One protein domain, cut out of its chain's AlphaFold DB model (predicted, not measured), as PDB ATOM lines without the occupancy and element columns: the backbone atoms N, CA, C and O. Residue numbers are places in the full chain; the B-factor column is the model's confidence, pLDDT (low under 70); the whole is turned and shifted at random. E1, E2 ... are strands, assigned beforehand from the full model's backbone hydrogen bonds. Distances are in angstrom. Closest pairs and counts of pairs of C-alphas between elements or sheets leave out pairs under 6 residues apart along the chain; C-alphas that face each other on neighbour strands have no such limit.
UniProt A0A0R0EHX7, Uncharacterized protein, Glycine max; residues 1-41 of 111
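Overview. This is residues 1 to 41 of the 111 residues of an uncharacterized protein of Glycine max (UniProt A0A0R0EHX7). With little regular structure, the domain is two small pairs of strands, the hairpin E2-E3 and the pair E1-E4, joined where E1 runs on into E2 at 74 degrees; a long loop, residues 27 to 37, leads from E3 back to E4. The 41 printed residues hold four named strands, E1 to E4 along the chain, and no named helix; both two-stranded sheets are antiparallel, the class all strand, with 13 residues in named elements. The whole is loose, radius of gyration of the C-alphas 11.4 A, spanning 32 by 26 by 15 A.

Along the chain. E2, residues 13 to 16, is 9.2 A long, from C-alpha 13 at (86.789, 92.874, 117.597). E3 is residues 24 to 26, E1 9 to 11, and E4 38 to 40, ending at (91.704, 85.642, 128.323).

Arrangement. In the hairpin, N 26 and O 13 are 2.8 A apart. Between E1 and E4, N 11 and O 38 are 2.8 A apart. E3 and E4 are apart.

Size, cuts and confidence. The printed part has no cut. The link E3 to E4 is long, 11 residues. Residues 1 to 2 are under pLDDT 70.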
ATOM      1  N   MET A   1      78.044  92.740 132.287       52.30
ATOM      2  CA  MET A   1      79.151  93.708 132.445       52.30
ATOM      3  C   MET A   1      80.426  92.899 132.633       52.30
ATOM      4  O   MET A   1      80.459  92.079 133.545       52.30
ATOM      5  N   LEU A   2      81.403  93.020 131.731       66.30
ATOM      6  CA  LEU A   2      82.677  92.300 131.845       66.30
ATOM      7  C   LEU A   2      83.465  92.871 133.033       66.30
ATOM      8  O   LEU A   2      83.746  94.066 133.062       66.30
ATOM      9  N   HIS A   3      83.801  92.036 134.016       75.33
ATOM     10  CA  HIS A   3      84.685  92.430 135.114       75.33
ATOM     11  C   HIS A   3      86.138  92.349 134.638       75.33
ATOM     12  O   HIS A   3      86.772  91.299 134.731       75.33
ATOM     13  N   LEU A   4      86.640  93.458 134.096       84.07
ATOM     14  CA  LEU A   4      88.020  93.598 133.638       84.07
ATOM     15  C   LEU A   4      88.817  94.402 134.663       84.07
ATOM     16  O   LEU A   4      88.440  95.517 135.019       84.07
ATOM     17  N   GLN A   5      89.923  93.832 135.132       89.87
ATOM     18  CA  GLN A   5      90.905  94.538 135.952       89.87
ATOM     19  C   GLN A   5      92.042  95.049 135.068       89.87
ATOM     20  O   GLN A   5      92.319  94.479 134.008       89.87
ATOM     21  N   ILE A   6      92.727  96.108 135.501       92.62
ATOM     22  CA  ILE A   6      93.932  96.590 134.816       92.62
ATOM     23  C   ILE A   6      94.935  95.431 134.712       92.62
ATOM     24  O   ILE A   6      95.180  94.735 135.694       92.62
ATOM     25  N   GLY A   7      95.475  95.212 133.511       91.36
ATOM     26  CA  GLY A   7      96.363  94.083 133.204       91.36
ATOM     27  C   GLY A   7      95.656  92.829 132.674       91.36
ATOM     28  O   GLY A   7      96.330  91.875 132.302       91.36
ATOM     29  N   THR A   8      94.320  92.820 132.590       91.87
ATOM     30  CA  THR A   8      93.580  91.717 131.954       91.87
ATOM     31  C   THR A   8      93.824  91.718 130.448       91.87
ATOM     32  O   THR A   8      93.586  92.726 129.782       91.87
ATOM     33  N   LEU A   9      94.240  90.575 129.902       92.37
ATOM     34  CA  LEU A   9      94.283  90.366 128.460       92.37
ATOM     35  C   LEU A   9      92.864  90.134 127.927       92.37
ATOM     36  O   LEU A   9      92.106  89.372 128.523       92.37
ATOM     37  N   ILE A  10      92.504  90.771 126.813       91.01
ATOM     38  CA  ILE A  10      91.161  90.684 126.228       91.01
ATOM     39  C   ILE A  10      91.211  90.325 124.744       91.01
ATOM     40  O   ILE A  10      91.990  90.904 123.988       91.01
ATOM     41  N   TYR A  11      90.349  89.400 124.326       90.43
ATOM     42  CA  TYR A  11      90.042  89.156 122.922       90.43
ATOM     43  C   TYR A  11      88.861  90.027 122.502       90.43
ATOM     44  O   TYR A  11      87.808  90.001 123.140       90.43
ATOM     45  N   VAL A  12      89.046  90.828 121.454       89.15
ATOM     46  CA  VAL A  12      88.094  91.858 121.024       89.15
ATOM     47  C   VAL A  12      88.044  91.967 119.507       89.15
ATOM     48  O   VAL A  12      89.005  91.633 118.814       89.15
ATOM     49  N   GLN A  13      86.939  92.499 118.997       87.81
ATOM     50  CA  GLN A  13      86.789  92.874 117.597       87.81
ATOM     51  C   GLN A  13      86.961  94.385 117.424       87.81
ATOM     52  O   GLN A  13      86.439  95.172 118.214       87.81
ATOM     53  N   VAL A  14      87.634  94.799 116.350       87.05
ATOM     54  CA  VAL A  14      87.635  96.199 115.908       87.05
ATOM     55  C   VAL A  14      86.325  96.504 115.188       87.05
ATOM     56  O   VAL A  14      86.025  95.883 114.171       87.05
ATOM     57  N   VAL A  15      85.564  97.472 115.699       88.88
ATOM     58  CA  VAL A  15      84.282  97.905 115.110       88.88
ATOM     59  C   VAL A  15      84.441  99.160 114.255       88.88
ATOM     60  O   VAL A  15      83.803  99.271 113.210       88.88
ATOM     61  N   LYS A  16      85.320 100.089 114.656       88.38
ATOM     62  CA  LYS A  16      85.723 101.244 113.836       88.38
ATOM     63  C   LYS A  16      87.216 101.507 113.954       88.38
ATOM     64  O   LYS A  16      87.781 101.410 115.038       88.38
ATOM     65  N   ALA A  17      87.830 101.900 112.844       88.87
ATOM     66  CA  ALA A  17      89.251 102.223 112.759       88.87
ATOM     67  C   ALA A  17      89.496 103.228 111.623       88.87
ATOM     68  O   ALA A  17      90.032 102.887 110.571       88.87
ATOM     69  N   ASN A  18      89.044 104.467 111.819       87.52
ATOM     70  CA  ASN A  18      89.162 105.521 110.813       87.52
ATOM     71  C   ASN A  18      90.420 106.372 111.045       87.52
ATOM     72  O   ASN A  18      90.747 106.660 112.200       87.52
ATOM     73  N   PRO A  19      91.096 106.844 109.980       86.54
ATOM     74  CA  PRO A  19      92.200 107.788 110.114       86.54
ATOM     75  C   PRO A  19      91.782 109.040 110.897       86.54
ATOM     76  O   PRO A  19      90.737 109.628 110.627       86.54
ATOM     77  N   GLY A  20      92.603 109.451 111.865       88.90
ATOM     78  CA  GLY A  20      92.334 110.625 112.703       88.90
ATOM     79  C   GLY A  20      91.369 110.386 113.871       88.90
ATOM     80  O   GLY A  20      91.025 111.338 114.567       88.90
ATOM     81  N   MET A  21      90.946 109.142 114.114       89.56
ATOM     82  CA  MET A  21      90.132 108.766 115.271       89.56
ATOM     83  C   MET A  21      90.772 107.608 116.038       89.56
ATOM     84  O   MET A  21      91.446 106.760 115.455       89.56
ATOM     85  N   ASN A  22      90.514 107.542 117.346       86.95
ATOM     86  CA  ASN A  22      90.858 106.358 118.131       86.95
ATOM     87  C   ASN A  22      89.982 105.172 117.688       86.95
ATOM     88  O   ASN A  22      88.783 105.367 117.465       86.95
ATOM     89  N   PRO A  23      90.545 103.957 117.567       89.21
ATOM     90  CA  PRO A  23      89.770 102.786 117.190       89.21
ATOM     91  C   PRO A  23      88.742 102.426 118.269       89.21
ATOM     92  O   PRO A  23      88.997 102.547 119.468       89.21
ATOM     93  N   GLU A  24      87.583 101.948 117.830       90.49
ATOM     94  CA  GLU A  24      86.523 101.421 118.687       90.49
ATOM     95  C   GLU A  24      86.613  99.892 118.715       90.49
ATOM     96  O   GLU A  24      86.726  99.249 117.664       90.49
ATOM     97  N   LEU A  25      86.532  99.308 119.915       89.08
ATOM     98  CA  LEU A  25      86.641  97.867 120.157       89.08
ATOM     99  C   LEU A  25      85.361  97.331 120.808       89.08
ATOM    100  O   LEU A  25      84.741  98.015 121.623       89.08
ATOM    101  N   SER A  26      84.995  96.091 120.485       89.08
ATOM    102  CA  SER A  26      83.832  95.391 121.035       89.08
ATOM    103  C   SER A  26      84.217  94.024 121.598       89.08
ATOM    104  O   SER A  26      85.053  93.322 121.031       89.08
ATOM    105  N   CYS A  27      83.575  93.636 122.704       86.70
ATOM    106  CA  CYS A  27      83.607  92.271 123.249       86.70
ATOM    107  C   CYS A  27      82.324  91.487 122.923       86.70
ATOM    108  O   CYS A  27      81.969  90.548 123.629       86.70
ATOM    109  N   THR A  28      81.581  91.920 121.914       85.04
ATOM    110  CA  THR A  28      80.380  91.248 121.425       85.04
ATOM    111  C   THR A  28      80.411  91.211 119.910       85.04
ATOM    112  O   THR A  28      80.896  92.153 119.276       85.04
ATOM    113  N   ASP A  29      79.865  90.143 119.344       80.91
ATOM    114  CA  ASP A  29      79.648  90.031 117.909       80.91
ATOM    115  C   ASP A  29      78.557  91.005 117.412       80.91
ATOM    116  O   ASP A  29      77.959  91.769 118.179       80.91
ATOM    117  N   ALA A  30      78.273  90.968 116.107       78.32
ATOM    118  CA  ALA A  30      77.250  91.808 115.480       78.32
ATOM    119  C   ALA A  30      75.818  91.539 115.990       78.32
ATOM    120  O   ALA A  30      74.937  92.373 115.788       78.32
ATOM    121  N   SER A  31      75.575  90.401 116.649       81.30
ATOM    122  CA  SER A  31      74.296  90.070 117.289       81.30
ATOM    123  C   SER A  31      74.209  90.552 118.744       81.30
ATOM    124  O   SER A  31      73.164  90.419 119.377       81.30
ATOM    125  N   GLY A  32      75.286  91.145 119.271       74.16
ATOM    126  CA  GLY A  32      75.379  91.606 120.654       74.16
ATOM    127  C   GLY A  32      75.687  90.489 121.653       74.16
ATOM    128  O   GLY A  32      75.624  90.720 122.861       74.16
ATOM    129  N   ILE A  33      76.032  89.290 121.178       75.11
ATOM    130  CA  ILE A  33      76.398  88.160 122.031       75.11
ATOM    131  C   ILE A  33      77.905  88.186 122.265       75.11
ATOM    132  O   ILE A  33      78.691  88.495 121.372       75.11
ATOM    133  N   ALA A  34      78.326  87.857 123.487       72.54
ATOM    134  CA  ALA A  34      79.739  87.851 123.864       72.54
ATOM    135  C   ALA A  34      80.581  86.794 123.121       72.54
ATOM    136  O   ALA A  34      81.794  86.805 123.276       72.54
ATOM    137  N   ALA A  35      79.959  85.930 122.305       73.79
ATOM    138  CA  ALA A  35      80.573  84.846 121.538       73.79
ATOM    139  C   ALA A  35      81.773  84.228 122.281       73.79
ATOM    140  O   ALA A  35      81.580  83.599 123.320       73.79
ATOM    141  N   GLU A  36      82.988  84.483 121.791       81.40
ATOM    142  CA  GLU A  36      84.255  84.089 122.423       81.40
ATOM    143  C   GLU A  36      85.129  85.290 122.821       81.40
ATOM    144  O   GLU A  36      86.291  85.145 123.199       81.40
ATOM    145  N   PHE A  37      84.587  86.501 122.721       86.95
ATOM    146  CA  PHE A  37      85.287  87.716 123.105       86.95
ATOM    147  C   PHE A  37      85.244  87.921 124.624       86.95
ATOM    148  O   PHE A  37      84.334  87.480 125.325       86.95
ATOM    149  N   GLY A  38      86.223  88.658 125.144       87.44
ATOM    150  CA  GLY A  38      86.334  88.966 126.566       87.44
ATOM    151  C   GLY A  38      87.693  88.603 127.148       87.44
ATOM    152  O   GLY A  38      88.696  88.552 126.443       87.44
ATOM    153  N   GLY A  39      87.739  88.422 128.468       90.14
ATOM    154  CA  GLY A  39      88.986  88.194 129.196       90.14
ATOM    155  C   GLY A  39      89.608  86.830 128.899       90.14
ATOM    156  O   GLY A  39      88.967  85.803 129.104       90.14
ATOM    157  N   LEU A  40      90.876  86.832 128.500       92.15
ATOM    158  CA  LEU A  40      91.704  85.642 128.323       92.15
ATOM    159  C   LEU A  40      92.487  85.363 129.612       92.15
ATOM    160  O   LEU A  40      93.081  86.271 130.196       92.15
ATOM    161  N   LYS A  41      92.488  84.105 130.069       91.96
ATOM    162  CA  LYS A  41      93.121  83.675 131.329       91.96
ATOM    163  C   LYS A  41      93.921  82.395 131.153       91.96
ATOM    164  O   LYS A  41      93.611  81.595 130.277       91.96
TER     165      LYS A  41